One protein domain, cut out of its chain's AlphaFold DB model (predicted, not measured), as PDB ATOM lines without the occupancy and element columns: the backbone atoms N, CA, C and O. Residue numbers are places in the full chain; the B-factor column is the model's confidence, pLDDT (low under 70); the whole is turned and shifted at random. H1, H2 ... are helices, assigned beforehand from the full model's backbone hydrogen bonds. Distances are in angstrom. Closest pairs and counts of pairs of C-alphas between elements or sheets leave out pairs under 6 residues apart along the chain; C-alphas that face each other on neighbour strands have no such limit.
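Overview. This is residues 191 to 242 of the 495 residues of an uncharacterized protein of Massilimicrobiota sp. An142 (UniProt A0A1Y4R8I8). One long helix, H1, makes most of the length of a rod, and the rest of the printed part after H1 folds back beside it through a loop, of which residues 217 to 222 stick out past one end. The short helix H2 interrupts the returning stretch, and residues 232 to 242 run on without a named element. The 52 printed residues hold H1, then H2, and no named strand; the class is all helix. The whole is loose, with a radius of gyration of the C-alphas of 13.4 A, and spans 47 by 16 by 14 A.

Arrangement. H1, residues 194 to 216, and H2, residues 227 to 231, only just touch, with 3 pairs of C-alphas within 8 A. H1 touches H2 with residues 207 to 211 alone; the closest C-alphas, those of Val 207 and Lys 231, are 7.2 A apart. In both helices every O i to N i+4 pair is within hydrogen-bond range.

Along the chain. H1 runs 33.4 A from C-alpha 194 at (139.519, 140.658, 181.864) to C-alpha 216 at (172.226, 144.751, 176.723). H2 ends at C-alpha 231, (158.313, 137.574, 170.441).

Size, cuts and confidence. The C-alphas of Asp 191 and Gly 221 are the two farthest apart, 46.7 A. The printed part has no cut, and the 10-residue link from H1 to H2 is short. Mean pLDDT of the printed part is 74.5; residues 191 to 199, 220 and 238 to 242 are under 70.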
ATOM      1  N   ASP A 191     136.449 133.574 182.786       49.47
ATOM      2  CA  ASP A 191     136.163 134.643 181.838       49.47
ATOM      3  C   ASP A 191     137.467 135.215 181.263       49.47
ATOM      4  O   ASP A 191     138.174 136.019 181.881       49.47
ATOM      5  N   GLY A 192     137.775 134.759 180.049       45.53
ATOM      6  CA  GLY A 192     138.955 135.110 179.274       45.53
ATOM      7  C   GLY A 192     139.016 136.571 178.826       45.53
ATOM      8  O   GLY A 192     139.953 136.931 178.131       45.53
ATOM      9  N   SER A 193     138.077 137.442 179.193       51.50
ATOM     10  CA  SER A 193     138.104 138.840 178.746       51.50
ATOM     11  C   SER A 193     138.983 139.751 179.618       51.50
ATOM     12  O   SER A 193     139.828 140.475 179.093       51.50
ATOM     13  N   ILE A 194     138.838 139.714 180.949       49.97
ATOM     14  CA  ILE A 194     139.519 140.658 181.864       49.97
ATOM     15  C   ILE A 194     140.850 140.086 182.365       49.97
ATOM     16  O   ILE A 194     141.895 140.735 182.271       49.97
ATOM     17  N   SER A 195     140.837 138.831 182.819       52.94
ATOM     18  CA  SER A 195     142.037 138.121 183.280       52.94
ATOM     19  C   SER A 195     143.079 137.986 182.164       52.94
ATOM     20  O   SER A 195     144.270 138.219 182.372       52.94
ATOM     21  N   TRP A 196     142.631 137.712 180.937       56.56
ATOM     22  CA  TRP A 196     143.521 137.560 179.790       56.56
ATOM     23  C   TRP A 196     144.103 138.894 179.331       56.56
ATOM     24  O   TRP A 196     145.291 138.939 179.029       56.56
ATOM     25  N   LYS A 197     143.338 139.996 179.352       58.78
ATOM     26  CA  LYS A 197     143.867 141.344 179.071       58.78
ATOM     27  C   LYS A 197     144.966 141.727 180.064       58.78
ATOM     28  O   LYS A 197     146.058 142.113 179.643       58.78
ATOM     29  N   ASN A 198     144.730 141.530 181.362       62.25
ATOM     30  CA  ASN A 198     145.706 141.856 182.406       62.25
ATOM     31  C   ASN A 198     146.935 140.930 182.371       62.25
ATOM     32  O   ASN A 198     148.070 141.405 182.464       62.25
ATOM     33  N   LYS A 199     146.743 139.622 182.153       65.25
ATOM     34  CA  LYS A 199     147.837 138.650 181.992       65.25
ATOM     35  C   LYS A 199     148.647 138.910 180.726       65.25
ATOM     36  O   LYS A 199     149.869 138.864 180.778       65.25
ATOM     37  N   ARG A 200     147.990 139.241 179.611       70.69
ATOM     38  CA  ARG A 200     148.629 139.603 178.340       70.69
ATOM     39  C   ARG A 200     149.465 140.870 178.508       70.69
ATOM     40  O   ARG A 200     150.618 140.871 178.098       70.69
ATOM     41  N   LYS A 201     148.941 141.895 179.192       76.88
ATOM     42  CA  LYS A 201     149.682 143.129 179.506       76.88
ATOM     43  C   LYS A 201     150.920 142.851 180.369       76.88
ATOM     44  O   LYS A 201     152.020 143.249 179.994       76.88
ATOM     45  N   LYS A 202     150.777 142.112 181.479       76.88
ATOM     46  CA  LYS A 202     151.906 141.740 182.359       76.88
ATOM     47  C   LYS A 202     152.930 140.832 181.659       76.88
ATOM     48  O   LYS A 202     154.128 141.022 181.836       76.88
ATOM     49  N   HIS A 203     152.477 139.860 180.863       79.44
ATOM     50  CA  HIS A 203     153.336 138.947 180.098       79.44
ATOM     51  C   HIS A 203     154.164 139.694 179.059       79.44
ATOM     52  O   HIS A 203     155.378 139.527 179.032       79.44
ATOM     53  N   TRP A 204     153.537 140.555 178.250       84.38
ATOM     54  CA  TRP A 204     154.271 141.308 177.233       84.38
ATOM     55  C   TRP A 204     155.280 142.273 177.845       84.38
ATOM     56  O   TRP A 204     156.399 142.323 177.353       84.38
ATOM     57  N   LYS A 205     154.963 142.898 178.987       85.75
ATOM     58  CA  LYS A 205     155.935 143.709 179.735       85.75
ATOM     59  C   LYS A 205     157.172 142.898 180.158       85.75
ATOM     60  O   LYS A 205     158.291 143.382 180.051       85.75
ATOM     61  N   ARG A 206     156.995 141.642 180.591       81.94
ATOM     62  CA  ARG A 206     158.116 140.743 180.941       81.94
ATOM     63  C   ARG A 206     158.914 140.280 179.721       81.94
ATOM     64  O   ARG A 206     160.131 140.174 179.811       81.94
ATOM     65  N   VAL A 207     158.250 139.974 178.605       84.50
ATOM     66  CA  VAL A 207     158.925 139.585 177.349       84.50
ATOM     67  C   VAL A 207     159.765 140.743 176.813       84.50
ATOM     68  O   VAL A 207     160.896 140.526 176.392       84.50
ATOM     69  N   GLU A 208     159.239 141.961 176.889       87.00
ATOM     70  CA  GLU A 208     159.936 143.188 176.508       87.00
ATOM     71  C   GLU A 208     161.148 143.452 177.402       87.00
ATOM     72  O   GLU A 208     162.247 143.661 176.903       87.00
ATOM     73  N   GLN A 209     161.003 143.307 178.719       84.88
ATOM     74  CA  GLN A 209     162.121 143.445 179.653       84.88
ATOM     75  C   GLN A 209     163.221 142.390 179.424       84.88
ATOM     76  O   GLN A 209     164.408 142.700 179.477       84.88
ATOM     77  N   ARG A 210     162.847 141.145 179.096       84.62
ATOM     78  CA  ARG A 210     163.808 140.101 178.694       84.62
ATOM     79  C   ARG A 210     164.502 140.422 177.376       84.62
ATOM     80  O   ARG A 210     165.666 140.075 177.220       84.62
ATOM     81  N   TYR A 211     163.795 141.047 176.437       87.38
ATOM     82  CA  TYR A 211     164.379 141.488 175.177       87.38
ATOM     83  C   TYR A 211     165.395 142.612 175.398       87.38
ATOM     84  O   TYR A 211     166.496 142.528 174.875       87.38
ATOM     85  N   GLN A 212     165.082 143.588 176.254       86.00
ATOM     86  CA  GLN A 212     166.034 144.634 176.644       86.00
ATOM     87  C   GLN A 212     167.286 144.041 177.306       86.00
ATOM     88  O   GLN A 212     168.403 144.357 176.914       86.00
ATOM     89  N   ASN A 213     167.122 143.086 178.226       84.31
ATOM     90  CA  ASN A 213     168.260 142.386 178.829       84.31
ATOM     91  C   ASN A 213     169.063 141.552 177.814       84.31
ATOM     92  O   ASN A 213     170.268 141.395 177.972       84.31
ATOM     93  N   TYR A 214     168.417 140.994 176.788       85.25
ATOM     94  CA  TYR A 214     169.102 140.313 175.688       85.25
ATOM     95  C   TYR A 214     169.915 141.300 174.839       85.25
ATOM     96  O   TYR A 214     171.068 141.011 174.529       85.25
ATOM     97  N   CYS A 215     169.341 142.465 174.522       83.88
ATOM     98  CA  CYS A 215     170.020 143.550 173.816       83.88
ATOM     99  C   CYS A 215     171.265 144.031 174.569       83.88
ATOM    100  O   CYS A 215     172.332 144.131 173.978       83.88
ATOM    101  N   ASN A 216     171.142 144.240 175.881       83.69
ATOM    102  CA  ASN A 216     172.226 144.751 176.723       83.69
ATOM    103  C   ASN A 216     173.376 143.752 176.933       83.69
ATOM    104  O   ASN A 216     174.478 144.163 177.269       83.69
ATOM    105  N   ASN A 217     173.129 142.449 176.755       81.75
ATOM    106  CA  ASN A 217     174.121 141.386 176.957       81.75
ATOM    107  C   ASN A 217     174.691 140.827 175.637       81.75
ATOM    108  O   ASN A 217     175.332 139.772 175.629       81.75
ATOM    109  N   LEU A 218     174.429 141.484 174.504       83.81
ATOM    110  CA  LEU A 218     175.038 141.118 173.226       83.81
ATOM    111  C   LEU A 218     176.507 141.552 173.203       83.81
ATOM    112  O   LEU A 218     176.842 142.671 173.570       83.81
ATOM    113  N   LYS A 219     177.387 140.648 172.757       72.69
ATOM    114  CA  LYS A 219     178.797 140.971 172.496       72.69
ATOM    115  C   LYS A 219     178.898 141.994 171.360       72.69
ATOM    116  O   LYS A 219     178.109 141.909 170.412       72.69
ATOM    117  N   ASP A 220     179.897 142.870 171.427       68.62
ATOM    118  CA  ASP A 220     180.152 143.892 170.409       68.62
ATOM    119  C   ASP A 220     180.170 143.304 168.989       68.62
ATOM    120  O   ASP A 220     180.713 142.224 168.736       68.62
ATOM    121  N   GLY A 221     179.505 144.003 168.065       70.06
ATOM    122  CA  GLY A 221     179.374 143.610 166.659       70.06
ATOM    123  C   GLY A 221     178.240 142.626 166.342       70.06
ATOM    124  O   GLY A 221     178.006 142.332 165.169       70.06
ATOM    125  N   LYS A 222     177.491 142.120 167.334       77.31
ATOM    126  CA  LYS A 222     176.329 141.252 167.073       77.31
ATOM    127  C   LYS A 222     175.031 142.042 166.930       77.31
ATOM    128  O   LYS A 222     174.599 142.741 167.840       77.31
ATOM    129  N   ILE A 223     174.349 141.834 165.807       80.12
ATOM    130  CA  ILE A 223     173.048 142.449 165.528       80.12
ATOM    131  C   ILE A 223     171.949 141.712 166.324       80.12
ATOM    132  O   ILE A 223     171.834 140.484 166.212       80.12
ATOM    133  N   PRO A 224     171.123 142.414 167.125       84.06
ATOM    134  CA  PRO A 224     170.017 141.799 167.848       84.06
ATOM    135  C   PRO A 224     168.955 141.254 166.889       84.06
ATOM    136  O   PRO A 224     168.662 141.813 165.834       84.06
ATOM    137  N   ILE A 225     168.326 140.148 167.283       86.25
ATOM    138  CA  ILE A 225     167.201 139.578 166.541       86.25
ATOM    139  C   ILE A 225     166.018 140.544 166.658       86.25
ATOM    140  O   ILE A 225     165.676 140.882 167.786       86.25
ATOM    141  N   PRO A 226     165.329 140.918 165.563       89.50
ATOM    142  CA  PRO A 226     164.189 141.827 165.628       89.50
ATOM    143  C   PRO A 226     163.126 141.378 166.639       89.50
ATOM    144  O   PRO A 226     162.770 140.191 166.690       89.50
ATOM    145  N   TYR A 227     162.580 142.328 167.404       84.62
ATOM    146  CA  TYR A 227     161.641 142.049 168.496       84.62
ATOM    147  C   TYR A 227     160.446 141.193 168.054       84.62
ATOM    148  O   TYR A 227     160.079 140.247 168.745       84.62
ATOM    149  N   ASP A 228     159.887 141.424 166.863       85.31
ATOM    150  CA  ASP A 228     158.759 140.636 166.347       85.31
ATOM    151  C   ASP A 228     159.093 139.159 166.109       85.31
ATOM    152  O   ASP A 228     158.236 138.282 166.264       85.31
ATOM    153  N   LYS A 229     160.351 138.861 165.771       85.94
ATOM    154  CA  LYS A 229     160.855 137.494 165.598       85.94
ATOM    155  C   LYS A 229     161.182 136.871 166.961       85.94
ATOM    156  O   LYS A 229     160.838 135.714 167.203       85.94
ATOM    157  N   TRP A 230     161.741 137.655 167.889       83.44
ATOM    158  CA  TRP A 230     161.982 137.268 169.286       83.44
ATOM    159  C   TRP A 230     160.688 136.908 170.031       83.44
ATOM    160  O   TRP A 230     160.592 135.878 170.703       83.44
ATOM    161  N   LYS A 231     159.645 137.718 169.845       85.06
ATOM    162  CA  LYS A 231     158.313 137.574 170.441       85.06
ATOM    163  C   LYS A 231     157.616 136.264 170.063       85.06
ATOM    164  O   LYS A 231     156.837 135.731 170.851       85.06
ATOM    165  N   LYS A 232     157.887 135.737 168.864       86.06
ATOM    166  CA  LYS A 232     157.261 134.518 168.317       86.06
ATOM    167  C   LYS A 232     157.924 133.212 168.778       86.06
ATOM    168  O   LYS A 232     157.367 132.138 168.522       86.06
ATOM    169  N   ARG A 233     159.072 133.282 169.467       84.06
ATOM    170  CA  ARG A 233     159.784 132.106 169.996       84.06
ATOM    171  C   ARG A 233     158.915 131.289 170.947       84.06
ATOM    172  O   ARG A 233     158.089 131.842 171.677       84.06
ATOM    173  N   LYS A 234     159.118 129.969 170.958       78.62
ATOM    174  CA  LYS A 234     158.326 129.021 171.759       78.62
ATOM    175  C   LYS A 234     158.375 129.364 173.254       78.62
ATOM    176  O   LYS A 234     157.331 129.293 173.899       78.62
ATOM    177  N   GLU A 235     159.520 129.819 173.777       74.56
ATOM    178  CA  GLU A 235     159.654 130.264 175.175       74.56
ATOM    179  C   GLU A 235     158.896 131.564 175.522       74.56
ATOM    180  O   GLU A 235     158.568 131.787 176.687       74.56
ATOM    181  N   ASN A 236     158.570 132.399 174.527       79.31
ATOM    182  CA  ASN A 236     157.939 133.716 174.710       79.31
ATOM    183  C   ASN A 236     156.428 133.716 174.421       79.31
ATOM    184  O   ASN A 236     155.740 134.717 174.665       79.31
ATOM    185  N   ARG A 237     155.882 132.593 173.934       75.69
ATOM    186  CA  ARG A 237     154.441 132.432 173.707       75.69
ATOM    187  C   ARG A 237     153.683 132.527 175.033       75.69
ATOM    188  O   ARG A 237     154.014 131.855 176.009       75.69
ATOM    189  N   LEU A 238     152.630 133.346 175.058       62.56
ATOM    190  CA  LEU A 238     151.721 133.428 176.198       62.56
ATOM    191  C   LEU A 238     151.030 132.072 176.376       62.56
ATOM    192  O   LEU A 238     150.215 131.681 175.543       62.56
ATOM    193  N   LYS A 239     151.319 131.373 177.475       57.91
ATOM    194  CA  LYS A 239     150.572 130.170 177.852       57.91
ATOM    195  C   LYS A 239     149.236 130.597 178.487       57.91
ATOM    196  O   LYS A 239     149.253 131.225 179.560       57.91
ATOM    197  N   PRO A 240     148.074 130.311 177.860       52.50
ATOM    198  CA  PRO A 240     146.788 130.516 178.509       52.50
ATOM    199  C   PRO A 240     146.778 129.619 179.740       52.50
ATOM    200  O   PRO A 240     146.994 128.417 179.668       52.50
ATOM    201  N   GLY A 241     146.648 130.238 180.899       51.09
ATOM    202  CA  GLY A 241     146.736 129.538 182.166       51.09
ATOM    203  C   GLY A 241     145.770 130.193 183.117       51.09
ATOM    204  O   GLY A 241     145.632 131.420 183.102       51.09
ATOM    205  N   TYR A 242     145.125 129.340 183.885       54.66
ATOM    206  CA  TYR A 242     144.216 129.631 184.968       54.66
ATOM    207  C   TYR A 242     144.740 130.766 185.881       54.66
ATOM    208  O   TYR A 242     145.922 130.795 186.222       54.66
TER     209      TYR A 242